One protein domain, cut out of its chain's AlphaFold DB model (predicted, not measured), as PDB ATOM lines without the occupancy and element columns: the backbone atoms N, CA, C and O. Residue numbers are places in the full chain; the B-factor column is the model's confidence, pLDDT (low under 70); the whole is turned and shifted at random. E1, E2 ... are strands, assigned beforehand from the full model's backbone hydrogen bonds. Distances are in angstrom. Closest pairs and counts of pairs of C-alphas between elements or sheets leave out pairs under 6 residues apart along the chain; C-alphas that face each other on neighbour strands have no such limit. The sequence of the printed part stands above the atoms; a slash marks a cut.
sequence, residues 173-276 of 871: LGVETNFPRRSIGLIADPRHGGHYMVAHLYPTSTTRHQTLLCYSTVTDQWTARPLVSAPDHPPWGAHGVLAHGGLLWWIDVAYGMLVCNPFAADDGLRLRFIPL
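This is residues 173 to 276 of the 871 residues of the protein "DUF1618 domain-containing protein" of Zea mays (UniProt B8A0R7). Two twisted four-stranded sheets form a sandwich, close together where edge strands E1 and E5 lie side by side and open toward E4 and E8, with the strands crossed at 53 degrees. Each sheet is an antiparallel meander, each strand beside the one before: E1 E2 E3 E4, then E5 E6 E7 E8. The printed part has 104 residues, 44 of them, under half, in these eight strands, with no named helix; the class is all strand. It is compact, with a radius of gyration of the C-alphas of 12.8 A and spans of 35 by 30 by 27 A.

E1, residues 184 to 188, begins at C-alpha 184 (229.468, 155.345, 185.175) and is 13.9 A long. E2, 196 to 202, is 19.6 A; E3, 211 to 216, 15.4 A; E4, 221 to 226, 16.2 A. E5, 240 to 244, is 12.9 A; E6, 247 to 252, 16.2 A; E7, 256 to 260, 13.6 A. E8, 272 to 275, 9.8 A, ends at C-alpha 275 (224.977, 149.079, 203.622).

In the hairpin E1 and E2, N 185 and O 199 are 2.9 A apart; in E2 and E3, N 200 and O 213, 2.9 A; in E3 and E4, N 214 and O 223, 2.9 A. In the second sheet, N 242 and O 249 of E5 and E6, N 250 and O 258 of E6 and E7, and N 259 and O 272 of E7 and E8 are each 2.9 A apart. Both sheets are strongly twisted. The closest C-alphas of E1 and E5 are those of Gly 185 and Val 241, 4.9 A. E4 and E8 are apart.

The two farthest C-alphas, those of Gly 194 and Asp 232, are 36.7 A apart. The printed part has no cut. The links E4 to E5, 13 residues, and E7 to E8, 11 residues, are long. Residues 176 to 181 have pLDDT under 70.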
ATOM      1  N   LEU A 173     245.990 161.483 182.755       88.02
ATOM      2  CA  LEU A 173     245.188 161.318 183.971       88.02
ATOM      3  C   LEU A 173     245.486 160.003 184.719       88.02
ATOM      4  O   LEU A 173     245.036 159.848 185.851       88.02
ATOM      5  N   GLY A 174     246.238 159.064 184.124       77.79
ATOM      6  CA  GLY A 174     246.656 157.818 184.784       77.79
ATOM      7  C   GLY A 174     245.519 156.827 185.078       77.79
ATOM      8  O   GLY A 174     245.635 156.010 185.991       77.79
ATOM      9  N   VAL A 175     244.415 156.921 184.331       77.39
ATOM     10  CA  VAL A 175     243.228 156.066 184.463       77.39
ATOM     11  C   VAL A 175     243.140 155.124 183.265       77.39
ATOM     12  O   VAL A 175     243.116 155.582 182.124       77.39
ATOM     13  N   GLU A 176     243.068 153.817 183.520       68.58
ATOM     14  CA  GLU A 176     242.787 152.818 182.482       68.58
ATOM     15  C   GLU A 176     241.321 152.908 182.027       68.58
ATOM     16  O   GLU A 176     240.411 152.976 182.851       68.58
ATOM     17  N   THR A 177     241.083 152.903 180.713       63.70
ATOM     18  CA  THR A 177     239.779 153.220 180.095       63.70
ATOM     19  C   THR A 177     238.799 152.048 179.979       63.70
ATOM     20  O   THR A 177     237.690 152.224 179.480       63.70
ATOM     21  N   ASN A 178     239.177 150.845 180.419       62.28
ATOM     22  CA  ASN A 178     238.379 149.624 180.255       62.28
ATOM     23  C   ASN A 178     237.304 149.503 181.358       62.28
ATOM     24  O   ASN A 178     237.351 148.623 182.218       62.28
ATOM     25  N   PHE A 179     236.367 150.455 181.380       62.36
ATOM     26  CA  PHE A 179     235.386 150.598 182.455       62.36
ATOM     27  C   PHE A 179     234.267 149.538 182.373       62.36
ATOM     28  O   PHE A 179     233.657 149.360 181.314       62.36
ATOM     29  N   PRO A 180     233.886 148.881 183.486       64.18
ATOM     30  CA  PRO A 180     232.712 148.018 183.512       64.18
ATOM     31  C   PRO A 180     231.448 148.869 183.316       64.18
ATOM     32  O   PRO A 180     231.220 149.821 184.069       64.18
ATOM     33  N   ARG A 181     230.626 148.517 182.314       68.13
ATOM     34  CA  ARG A 181     229.514 149.332 181.765       68.13
ATOM     35  C   ARG A 181     228.686 150.075 182.824       68.13
ATOM     36  O   ARG A 181     228.423 151.262 182.687       68.13
ATOM     37  N   ARG A 182     228.325 149.381 183.906       74.98
ATOM     38  CA  ARG A 182     227.406 149.819 184.974       74.98
ATOM     39  C   ARG A 182     228.019 150.758 186.034       74.98
ATOM     40  O   ARG A 182     227.356 151.078 187.015       74.98
ATOM     41  N   SER A 183     229.281 151.171 185.884       83.13
ATOM     42  CA  SER A 183     230.045 151.942 186.893       83.13
ATOM     43  C   SER A 183     230.118 153.456 186.652       83.13
ATOM     44  O   SER A 183     230.787 154.174 187.405       83.13
ATOM     45  N   ILE A 184     229.457 153.945 185.604       89.30
ATOM     46  CA  ILE A 184     229.468 155.345 185.175       89.30
ATOM     47  C   ILE A 184     228.074 155.937 185.409       89.30
ATOM     48  O   ILE A 184     227.075 155.331 185.029       89.30
ATOM     49  N   GLY A 185     228.005 157.109 186.041       92.33
ATOM     50  CA  GLY A 185     226.759 157.838 186.287       92.33
ATOM     51  C   GLY A 185     226.693 159.164 185.537       92.33
ATOM     52  O   GLY A 185     227.718 159.811 185.324       92.33
ATOM     53  N   LEU A 186     225.478 159.579 185.181       94.85
ATOM     54  CA  LEU A 186     225.158 160.865 184.560       94.85
ATOM     55  C   LEU A 186     224.323 161.714 185.532       94.85
ATOM     56  O   LEU A 186     223.363 161.214 186.112       94.85
ATOM     57  N   ILE A 187     224.670 162.992 185.713       95.44
ATOM     58  CA  ILE A 187     223.956 163.917 186.609       95.44
ATOM     59  C   ILE A 187     223.968 165.357 186.070       95.44
ATOM     60  O   ILE A 187     224.989 165.823 185.568       95.44
ATOM     61  N   ALA A 188     222.848 166.075 186.179       94.39
ATOM     62  CA  ALA A 188     222.760 167.498 185.826       94.39
ATOM     63  C   ALA A 188     223.600 168.377 186.777       94.39
ATOM     64  O   ALA A 188     223.616 168.127 187.985       94.39
ATOM     65  N   ASP A 189     224.270 169.418 186.265       93.97
ATOM     66  CA  ASP A 189     225.019 170.376 187.092       93.97
ATOM     67  C   ASP A 189     224.070 171.423 187.710       93.97
ATOM     68  O   ASP A 189     223.529 172.266 186.989       93.97
ATOM     69  N   PRO A 190     223.886 171.450 189.045       91.37
ATOM     70  CA  PRO A 190     223.017 172.424 189.704       91.37
ATOM     71  C   PRO A 190     223.535 173.871 189.623       91.37
ATOM     72  O   PRO A 190     222.831 174.785 190.051       91.37
ATOM     73  N   ARG A 191     224.758 174.104 189.121       90.70
ATOM     74  CA  ARG A 191     225.337 175.445 188.914       90.70
ATOM     75  C   ARG A 191     225.145 175.980 187.494       90.70
ATOM     76  O   ARG A 191     225.180 177.195 187.314       90.70
ATOM     77  N   HIS A 192     224.937 175.107 186.509       91.19
ATOM     78  CA  HIS A 192     224.915 175.464 185.091       91.19
ATOM     79  C   HIS A 192     223.752 174.736 184.400       91.19
ATOM     80  O   HIS A 192     223.886 173.600 183.954       91.19
ATOM     81  N   GLY A 193     222.582 175.381 184.338       88.66
ATOM     82  CA  GLY A 193     221.371 174.775 183.774       88.66
ATOM     83  C   GLY A 193     221.565 174.300 182.328       88.66
ATOM     84  O   GLY A 193     222.145 175.014 181.516       88.66
ATOM     85  N   GLY A 194     221.095 173.087 182.023       88.92
ATOM     86  CA  GLY A 194     221.301 172.424 180.729       88.92
ATOM     87  C   GLY A 194     222.641 171.686 180.592       88.92
ATOM     88  O   GLY A 194     222.786 170.874 179.680       88.92
ATOM     89  N   HIS A 195     223.593 171.899 181.506       93.67
ATOM     90  CA  HIS A 195     224.842 171.144 181.548       93.67
ATOM     91  C   HIS A 195     224.757 169.943 182.494       93.67
ATOM     92  O   HIS A 195     224.007 169.904 183.470       93.67
ATOM     93  N   TYR A 196     225.585 168.954 182.185       95.05
ATOM     94  CA  TYR A 196     225.679 167.656 182.831       95.05
ATOM     95  C   TYR A 196     227.138 167.271 183.107       95.05
ATOM     96  O   TYR A 196     228.065 167.683 182.397       95.05
ATOM     97  N   MET A 197     227.320 166.428 184.120       95.59
ATOM     98  CA  MET A 197     228.565 165.752 184.453       95.59
ATOM     99  C   MET A 197     228.384 164.239 184.307       95.59
ATOM    100  O   MET A 197     227.415 163.667 184.808       95.59
ATOM    101  N   VAL A 198     229.349 163.593 183.656       95.01
ATOM    102  CA  VAL A 198     229.499 162.133 183.624       95.01
ATOM    103  C   VAL A 198     230.630 161.771 184.582       95.01
ATOM    104  O   VAL A 198     231.699 162.377 184.511       95.01
ATOM    105  N   ALA A 199     230.405 160.832 185.504       94.14
ATOM    106  CA  ALA A 199     231.359 160.537 186.573       94.14
ATOM    107  C   ALA A 199     231.519 159.039 186.882       94.14
ATOM    108  O   ALA A 199     230.561 158.264 186.834       94.14
ATOM    109  N   HIS A 200     232.741 158.649 187.246       90.96
ATOM    110  CA  HIS A 200     233.166 157.262 187.436       90.96
ATOM    111  C   HIS A 200     234.117 157.108 188.642       90.96
ATOM    112  O   HIS A 200     234.976 157.963 188.868       90.96
ATOM    113  N   LEU A 201     233.977 156.019 189.412       90.35
ATOM    114  CA  LEU A 201     234.822 155.704 190.576       90.35
ATOM    115  C   LEU A 201     236.015 154.820 190.189       90.35
ATOM    116  O   LEU A 201     235.830 153.669 189.802       90.35
ATOM    117  N   TYR A 202     237.231 155.326 190.403       87.38
ATOM    118  CA  TYR A 202     238.479 154.645 190.057       87.38
ATOM    119  C   TYR A 202     239.405 154.438 191.281       87.38
ATOM    120  O   TYR A 202     239.476 155.317 192.151       87.38
ATOM    121  N   PRO A 203     240.148 153.315 191.379       85.25
ATOM    122  CA  PRO A 203     240.022 152.111 190.550       85.25
ATOM    123  C   PRO A 203     238.676 151.405 190.764       85.25
ATOM    124  O   PRO A 203     237.965 151.690 191.727       85.25
ATOM    125  N   THR A 204     238.313 150.502 189.859       80.07
ATOM    126  CA  THR A 204     237.081 149.697 189.926       80.07
ATOM    127  C   THR A 204     237.275 148.429 190.761       80.07
ATOM    128  O   THR A 204     238.407 148.036 191.033       80.07
ATOM    129  N   SER A 205     236.181 147.774 191.174       76.98
ATOM    130  CA  SER A 205     236.205 146.444 191.827       76.98
ATOM    131  C   SER A 205     237.142 146.319 193.037       76.98
ATOM    132  O   SER A 205     237.708 145.265 193.313       76.98
ATOM    133  N   THR A 206     237.271 147.416 193.782       83.33
ATOM    134  CA  THR A 206     238.205 147.613 194.899       83.33
ATOM    135  C   THR A 206     237.458 147.785 196.226       83.33
ATOM    136  O   THR A 206     236.255 148.045 196.236       83.33
ATOM    137  N   THR A 207     238.180 147.685 197.343       86.18
ATOM    138  CA  THR A 207     237.759 148.134 198.689       86.18
ATOM    139  C   THR A 207     238.190 149.576 198.997       86.18
ATOM    140  O   THR A 207     237.964 150.082 200.095       86.18
ATOM    141  N   ARG A 208     238.877 150.241 198.054       89.53
ATOM    142  CA  ARG A 208     239.387 151.609 198.209       89.53
ATOM    143  C   ARG A 208     239.450 152.352 196.874       89.53
ATOM    144  O   ARG A 208     240.456 152.284 196.161       89.53
ATOM    145  N   HIS A 209     238.396 153.101 196.568       89.29
ATOM    146  CA  HIS A 209     238.402 154.081 195.478       89.29
ATOM    147  C   HIS A 209     239.271 155.293 195.867       89.29
ATOM    148  O   HIS A 209     239.391 155.627 197.046       89.29
ATOM    149  N   GLN A 210     239.920 155.938 194.898       89.98
ATOM    150  CA  GLN A 210     240.892 157.020 195.147       89.98
ATOM    151  C   GLN A 210     240.668 158.250 194.264       89.98
ATOM    152  O   GLN A 210     241.040 159.356 194.651       89.98
ATOM    153  N   THR A 211     240.009 158.070 193.119       91.75
ATOM    154  CA  THR A 211     239.776 159.116 192.125       91.75
ATOM    155  C   THR A 211     238.323 159.075 191.667       91.75
ATOM    156  O   THR A 211     237.800 158.005 191.351       91.75
ATOM    157  N   LEU A 212     237.678 160.239 191.586       93.68
ATOM    158  CA  LEU A 212     236.483 160.432 190.774       93.68
ATOM    159  C   LEU A 212     236.939 160.977 189.418       93.68
ATOM    160  O   LEU A 212     237.494 162.076 189.343       93.68
ATOM    161  N   LEU A 213     236.751 160.203 188.353       93.13
ATOM    162  CA  LEU A 213     236.963 160.682 186.992       93.13
ATOM    163  C   LEU A 213     235.673 161.374 186.533       93.13
ATOM    164  O   LEU A 213     234.622 160.737 186.511       93.13
ATOM    165  N   CYS A 214     235.748 162.658 186.183       94.62
ATOM    166  CA  CYS A 214     234.608 163.493 185.800       94.62
ATOM    167  C   CYS A 214     234.812 164.117 184.416       94.62
ATOM    168  O   CYS A 214     235.746 164.898 184.239       94.62
ATOM    169  N   TYR A 215     233.904 163.859 183.475       94.62
ATOM    170  CA  TYR A 215     233.723 164.674 182.271       94.62
ATOM    171  C   TYR A 215     232.646 165.727 182.532       94.62
ATOM    172  O   TYR A 215     231.569 165.402 183.038       94.62
ATOM    173  N   SER A 216     232.928 166.987 182.199       95.70
ATOM    174  CA  SER A 216     231.989 168.101 182.358       95.70
ATOM    175  C   SER A 216     231.669 168.750 181.018       95.70
ATOM    176  O   SER A 216     232.548 169.307 180.364       95.70
ATOM    177  N   THR A 217     230.384 168.779 180.666       94.87
ATOM    178  CA  THR A 217     229.864 169.496 179.484       94.87
ATOM    179  C   THR A 217     229.909 171.026 179.618       94.87
ATOM    180  O   THR A 217     229.527 171.733 178.690       94.87
ATOM    181  N   VAL A 218     230.341 171.569 180.764       94.67
ATOM    182  CA  VAL A 218     230.615 173.012 180.936       94.67
ATOM    183  C   VAL A 218     231.994 173.377 180.373       94.67
ATOM    184  O   VAL A 218     232.202 174.492 179.906       94.67
ATOM    185  N   THR A 219     232.946 172.441 180.438       94.32
ATOM    186  CA  THR A 219     234.358 172.663 180.082       94.32
ATOM    187  C   THR A 219     234.840 171.808 178.912       94.32
ATOM    188  O   THR A 219     235.976 171.992 178.492       94.32
ATOM    189  N   ASP A 220     234.016 170.868 178.432       93.92
ATOM    190  CA  ASP A 220     234.348 169.847 177.422       93.92
ATOM    191  C   ASP A 220     235.651 169.087 177.744       93.92
ATOM    192  O   ASP A 220     236.548 168.908 176.922       93.92
ATOM    193  N   GLN A 221     235.814 168.717 179.020       93.81
ATOM    194  CA  GLN A 221     237.067 168.158 179.534       93.81
ATOM    195  C   GLN A 221     236.843 167.081 180.593       93.81
ATOM    196  O   GLN A 221     235.961 167.186 181.451       93.81
ATOM    197  N   TRP A 222     237.715 166.072 180.547       94.58
ATOM    198  CA  TRP A 222     237.925 165.097 181.613       94.58
ATOM    199  C   TRP A 222     238.817 165.669 182.715       94.58
ATOM    200  O   TRP A 222     239.838 166.299 182.450       94.58
ATOM    201  N   THR A 223     238.466 165.376 183.962       94.15
ATOM    202  CA  THR A 223     239.216 165.746 185.164       94.15
ATOM    203  C   THR A 223     239.314 164.540 186.095       94.15
ATOM    204  O   THR A 223     238.306 163.909 186.410       94.15
ATOM    205  N   ALA A 224     240.525 164.200 186.536       93.86
ATOM    206  CA  ALA A 224     240.754 163.174 187.551       93.86
ATOM    207  C   ALA A 224     240.877 163.851 188.920       93.86
ATOM    208  O   ALA A 224     241.821 164.603 189.159       93.86
ATOM    209  N   ARG A 225     239.902 163.620 189.802       94.35
ATOM    210  CA  ARG A 225     239.747 164.367 191.055       94.35
ATOM    211  C   ARG A 225     239.951 163.447 192.260       94.35
ATOM    212  O   ARG A 225     239.221 162.460 192.373       94.35
ATOM    213  N   PRO A 226     240.922 163.713 193.155       93.45
ATOM    214  CA  PRO A 226     241.148 162.879 194.334       93.45
ATOM    215  C   PRO A 226     239.905 162.814 195.226       93.45
ATOM    216  O   PRO A 226     239.309 163.848 195.521       93.45
ATOM    217  N   LEU A 227     239.535 161.617 195.686       93.28
ATOM    218  CA  LEU A 227     238.448 161.418 196.647       93.28
ATOM    219  C   LEU A 227     238.937 160.711 197.913       93.28
ATOM    220  O   LEU A 227     239.873 159.910 197.894       93.28
ATOM    221  N   VAL A 228     238.262 160.970 199.031       93.53
ATOM    222  CA  VAL A 228     238.423 160.172 200.251       93.53
ATOM    223  C   VAL A 228     237.467 158.985 200.175       93.53
ATOM    224  O   VAL A 228     236.250 159.180 200.191       93.53
ATOM    225  N   SER A 229     238.012 157.768 200.092       93.02
ATOM    226  CA  SER A 229     237.218 156.531 200.079       93.02
ATOM    227  C   SER A 229     236.352 156.400 201.331       93.02
ATOM    228  O   SER A 229     236.728 156.870 202.409       93.02
ATOM    229  N   ALA A 230     235.246 155.668 201.210       91.36
ATOM    230  CA  ALA A 230     234.583 155.126 202.386       91.36
ATOM    231  C   ALA A 230     235.515 154.096 203.063       91.36
ATOM    232  O   ALA A 230     236.212 153.366 202.348       91.36
ATOM    233  N   PRO A 231     235.560 154.029 204.404       87.30
ATOM    234  CA  PRO A 231     236.202 152.925 205.105       87.30
ATOM    235  C   PRO A 231     235.371 151.641 204.961       87.30
ATOM    236  O   PRO A 231     234.157 151.701 204.762       87.30
ATOM    237  N   ASP A 232     236.043 150.498 205.095       82.01
ATOM    238  CA  ASP A 232     235.461 149.176 205.365       82.01
ATOM    239  C   ASP A 232     234.369 148.684 204.387       82.01
ATOM    240  O   ASP A 232     233.549 147.835 204.740       82.01
ATOM    241  N   HIS A 233     234.357 149.179 203.140       87.17
ATOM    242  CA  HIS A 233     233.434 148.689 202.112       87.17
ATOM    243  C   HIS A 233     233.973 147.436 201.393       87.17
ATOM    244  O   HIS A 233     235.176 147.354 201.120       87.17
ATOM    245  N   PRO A 234     233.113 146.462 201.032       86.38
ATOM    246  CA  PRO A 234     233.528 145.287 200.260       86.38
ATOM    247  C   PRO A 234     234.000 145.616 198.823       86.38
ATOM    248  O   PRO A 234     233.741 146.723 198.334       86.38
ATOM    249  N   PRO A 235     234.640 144.658 198.115       83.57
ATOM    250  CA  PRO A 235     235.060 144.814 196.719       83.57
ATOM    251  C   PRO A 235     233.881 145.128 195.785       83.57
ATOM    252  O   PRO A 235     232.992 144.296 195.585       83.57
ATOM    253  N   TRP A 236     233.869 146.342 195.227       84.94
ATOM    254  CA  TRP A 236     232.653 146.925 194.652       84.94
ATOM    255  C   TRP A 236     232.286 146.409 193.252       84.94
ATOM    256  O   TRP A 236     232.978 146.701 192.275       84.94
ATOM    257  N   GLY A 237     231.162 145.703 193.116       72.24
ATOM    258  CA  GLY A 237     230.598 145.346 191.814       72.24
ATOM    259  C   GLY A 237     229.493 146.310 191.410       72.24
ATOM    260  O   GLY A 237     228.477 146.446 192.091       72.24
ATOM    261  N   ALA A 238     229.700 146.986 190.285       76.21
ATOM    262  CA  ALA A 238     228.772 147.986 189.795       76.21
ATOM    263  C   ALA A 238     227.553 147.325 189.134       76.21
ATOM    264  O   ALA A 238     227.682 146.739 188.065       76.21
ATOM    265  N   HIS A 239     226.376 147.471 189.742       85.69
ATOM    266  CA  HIS A 239     225.099 147.076 189.129       85.69
ATOM    267  C   HIS A 239     224.351 148.282 188.518       85.69
ATOM    268  O   HIS A 239     223.484 148.118 187.664       85.69
ATOM    269  N   GLY A 240     224.737 149.507 188.886       88.67
ATOM    270  CA  GLY A 240     224.262 150.748 188.270       88.67
ATOM    271  C   GLY A 240     224.714 151.991 189.037       88.67
ATOM    272  O   GLY A 240     225.318 151.887 190.110       88.67
ATOM    273  N   VAL A 241     224.392 153.175 188.506       92.96
ATOM    274  CA  VAL A 241     224.608 154.462 189.182       92.96
ATOM    275  C   VAL A 241     223.376 155.348 189.016       92.96
ATOM    276  O   VAL A 241     222.971 155.638 187.891       92.96
ATOM    277  N   LEU A 242     222.792 155.801 190.128       93.67
ATOM    278  CA  LEU A 242     221.649 156.719 190.127       93.67
ATOM    279  C   LEU A 242     222.082 158.143 190.491       93.67
ATOM    280  O   LEU A 242     222.892 158.343 191.399       93.67
ATOM    281  N   ALA A 243     221.482 159.134 189.834       94.11
ATOM    282  CA  ALA A 243     221.546 160.536 190.234       94.11
ATOM    283  C   ALA A 243     220.299 160.902 191.049       94.11
ATOM    284  O   ALA A 243     219.177 160.812 190.556       94.11
ATOM    285  N   HIS A 244     220.479 161.309 192.306       92.49
ATOM    286  CA  HIS A 244     219.367 161.662 193.191       92.49
ATOM    287  C   HIS A 244     219.805 162.623 194.305       92.49
ATOM    288  O   HIS A 244     220.857 162.434 194.915       92.49
ATOM    289  N   GLY A 245     219.004 163.655 194.589       89.31
ATOM    290  CA  GLY A 245     219.280 164.622 195.664       89.31
ATOM    291  C   GLY A 245     220.538 165.480 195.453       89.31
ATOM    292  O   GLY A 245     221.138 165.933 196.425       89.31
ATOM    293  N   GLY A 246     220.989 165.651 194.203       91.13
ATOM    294  CA  GLY A 246     222.282 166.279 193.879       91.13
ATOM    295  C   GLY A 246     223.506 165.394 194.168       91.13
ATOM    296  O   GLY A 246     224.637 165.874 194.134       91.13
ATOM    297  N   LEU A 247     223.288 164.109 194.464       94.32
ATOM    298  CA  LEU A 247     224.313 163.110 194.758       94.32
ATOM    299  C   LEU A 247     224.308 162.010 193.690       94.32
ATOM    300  O   LEU A 247     223.271 161.717 193.090       94.32
ATOM    301  N   LEU A 248     225.461 161.370 193.499       95.47
ATOM    302  CA  LEU A 248     225.582 160.122 192.745       95.47
ATOM    303  C   LEU A 248     225.661 158.936 193.706       95.47
ATOM    304  O   LEU A 248     226.358 158.995 194.724       95.47
ATOM    305  N   TRP A 249     224.943 157.873 193.353       95.10
ATOM    306  CA  TRP A 249     224.748 156.666 194.148       95.10
ATOM    307  C   TRP A 249     225.134 155.449 193.304       95.10
ATOM    308  O   TRP A 249     224.340 154.972 192.496       95.10
ATOM    309  N   TRP A 250     226.360 154.959 193.476       94.35
ATOM    310  CA  TRP A 250     226.821 153.713 192.862       94.35
ATOM    311  C   TRP A 250     226.241 152.538 193.646       94.35
ATOM    312  O   TRP A 250     226.346 152.510 194.873       94.35
ATOM    313  N   ILE A 251     225.621 151.583 192.955       93.78
ATOM    314  CA  ILE A 251     224.866 150.474 193.552       93.78
ATOM    315  C   ILE A 251     225.645 149.163 193.440       93.78
ATOM    316  O   ILE A 251     226.155 148.822 192.370       93.78
ATOM    317  N   ASP A 252     225.646 148.403 194.533       91.63
ATOM    318  CA  ASP A 252     225.998 146.990 194.566       91.63
ATOM    319  C   ASP A 252     224.897 146.211 195.308       91.63
ATOM    320  O   ASP A 252     224.830 146.255 196.537       91.63
ATOM    321  N   VAL A 253     224.023 145.491 194.592       91.79
ATOM    322  CA  VAL A 253     222.873 144.786 195.205       91.79
ATOM    323  C   VAL A 253     223.263 143.572 196.072       91.79
ATOM    324  O   VAL A 253     222.401 142.978 196.726       91.79
ATOM    325  N   ALA A 254     224.553 143.231 196.159       89.88
ATOM    326  CA  ALA A 254     225.073 142.333 197.189       89.88
ATOM    327  C   ALA A 254     225.338 143.042 198.532       89.88
ATOM    328  O   ALA A 254     225.228 142.405 199.581       89.88
ATOM    329  N   TYR A 255     225.677 144.339 198.523       91.30
ATOM    330  CA  TYR A 255     226.303 145.022 199.666       91.30
ATOM    331  C   TYR A 255     225.645 146.348 200.087       91.30
ATOM    332  O   TYR A 255     225.496 146.584 201.288       91.30
ATOM    333  N   GLY A 256     225.234 147.215 199.154       93.32
ATOM    334  CA  GLY A 256     224.617 148.514 199.457       93.32
ATOM    335  C   GLY A 256     224.830 149.565 198.367       93.32
ATOM    336  O   GLY A 256     224.821 149.260 197.177       93.32
ATOM    337  N   MET A 257     225.068 150.812 198.780       94.80
ATOM    338  CA  MET A 257     225.485 151.902 197.893       94.80
ATOM    339  C   MET A 257     226.747 152.610 198.390       94.80
ATOM    340  O   MET A 257     226.946 152.787 199.592       94.80
ATOM    341  N   LEU A 258     227.552 153.105 197.452       94.54
ATOM    342  CA  LEU A 258     228.527 154.166 197.689       94.54
ATOM    343  C   LEU A 258     227.917 155.486 197.205       94.54
ATOM    344  O   LEU A 258     227.425 155.562 196.082       94.54
ATOM    345  N   VAL A 259     227.935 156.530 198.038       94.64
ATOM    346  CA  VAL A 259     227.356 157.845 197.708       94.64
ATOM    347  C   VAL A 259     228.384 158.970 197.808       94.64
ATOM    348  O   VAL A 259     229.144 159.043 198.779       94.64
ATOM    349  N   CYS A 260     228.376 159.878 196.831       93.86
ATOM    350  CA  CYS A 260     229.212 161.081 196.808       93.86
ATOM    351  C   CYS A 260     228.443 162.297 196.262       93.86
ATOM    352  O   CYS A 260     227.497 162.148 195.489       93.86
ATOM    353  N   ASN A 261     228.871 163.505 196.637       94.96
ATOM    354  CA  ASN A 261     228.492 164.736 195.942       94.96
ATOM    355  C   ASN A 261     229.578 165.054 194.896       94.96
ATOM    356  O   ASN A 261     230.628 165.568 195.287       94.96
ATOM    357  N   PRO A 262     229.359 164.794 193.593       94.99
ATOM    358  CA  PRO A 262     230.368 165.060 192.569       94.99
ATOM    359  C   PRO A 262     230.656 166.561 192.395       94.99
ATOM    360  O   PRO A 262     231.705 166.929 191.874       94.99
ATOM    361  N   PHE A 263     229.777 167.449 192.866       94.16
ATOM    362  CA  PHE A 263     229.912 168.901 192.733       94.16
ATOM    363  C   PHE A 263     230.603 169.589 193.923       94.16
ATOM    364  O   PHE A 263     230.842 170.802 193.862       94.16
ATOM    365  N   ALA A 264     230.950 168.838 194.976       93.62
ATOM    366  CA  ALA A 264     231.782 169.313 196.084       93.62
ATOM    367  C   ALA A 264     233.179 169.751 195.601       93.62
ATOM    368  O   ALA A 264     233.629 169.328 194.536       93.62
ATOM    369  N   ALA A 265     233.873 170.577 196.390       92.10
ATOM    370  CA  ALA A 265     235.300 170.849 196.200       92.10
ATOM    371  C   ALA A 265     236.150 169.614 196.564       92.10
ATOM    372  O   ALA A 265     235.675 168.731 197.279       92.10
ATOM    373  N   ASP A 266     237.388 169.535 196.070       89.18
ATOM    374  CA  ASP A 266     238.219 168.319 196.151       89.18
ATOM    375  C   ASP A 266     238.593 167.921 197.597       89.18
ATOM    376  O   ASP A 266     238.661 166.740 197.924       89.18
ATOM    377  N   ASP A 267     238.737 168.885 198.510       87.51
ATOM    378  CA  ASP A 267     238.932 168.659 199.953       87.51
ATOM    379  C   ASP A 267     237.675 168.097 200.662       87.51
ATOM    380  O   ASP A 267     237.750 167.388 201.684       87.51
ATOM    381  N   GLY A 268     236.508 168.396 200.086       86.64
ATOM    382  CA  GLY A 268     235.189 167.900 200.461       86.64
ATOM    383  C   GLY A 268     234.729 166.649 199.702       86.64
ATOM    384  O   GLY A 268     233.669 166.116 200.040       86.64
ATOM    385  N   LEU A 269     235.487 166.152 198.715       94.12
ATOM    386  CA  LEU A 269     235.076 165.036 197.861       94.12
ATOM    387  C   LEU A 269     235.225 163.698 198.605       94.12
ATOM    388  O   LEU A 269     236.286 163.074 198.647       94.12
ATOM    389  N   ARG A 270     234.143 163.281 199.268       93.30
ATOM    390  CA  ARG A 270     234.121 162.132 200.187       93.30
ATOM    391  C   ARG A 270     233.075 161.115 199.769       93.30
ATOM    392  O   ARG A 270     231.911 161.460 199.557       93.30
ATOM    393  N   LEU A 271     233.497 159.863 199.691       94.18
ATOM    394  CA  LEU A 271     232.648 158.715 199.426       94.18
ATOM    395  C   LEU A 271     232.138 158.156 200.760       94.18
ATOM    396  O   LEU A 271     232.888 158.060 201.730       94.18
ATOM    397  N   ARG A 272     230.853 157.801 200.834       93.27
ATOM    398  CA  ARG A 272     230.250 157.168 202.021       93.27
ATOM    399  C   ARG A 272     229.615 155.845 201.625       93.27
ATOM    400  O   ARG A 272     228.855 155.816 200.663       93.27
ATOM    401  N   PHE A 273     229.890 154.785 202.378       94.01
ATOM    402  CA  PHE A 273     229.193 153.510 202.231       94.01
ATOM    403  C   PHE A 273     227.883 153.533 203.025       94.01
ATOM    404  O   PHE A 273     227.835 154.005 204.161       94.01
ATOM    405  N   ILE A 274     226.818 153.042 202.398       94.37
ATOM    406  CA  ILE A 274     225.494 152.840 202.981       94.37
ATOM    407  C   ILE A 274     225.158 151.363 202.749       94.37
ATOM    408  O   ILE A 274     224.837 150.998 201.617       94.37
ATOM    409  N   PRO A 275     225.268 150.499 203.772       94.31
ATOM    410  CA  PRO A 275     224.977 149.079 203.622       94.31
ATOM    411  C   PRO A 275     223.499 148.823 203.305       94.31
ATOM    412  O   PRO A 275     222.637 149.623 203.672       94.31
ATOM    413  N   LEU A 276     223.198 147.680 202.684       95.10
ATOM    414  CA  LEU A 276     221.837 147.133 202.574       95.10
ATOM    415  C   LEU A 276     221.178 146.916 203.956       95.10
ATOM    416  O   LEU A 276     221.892 146.834 204.968       95.10
TER     417      LEU A 276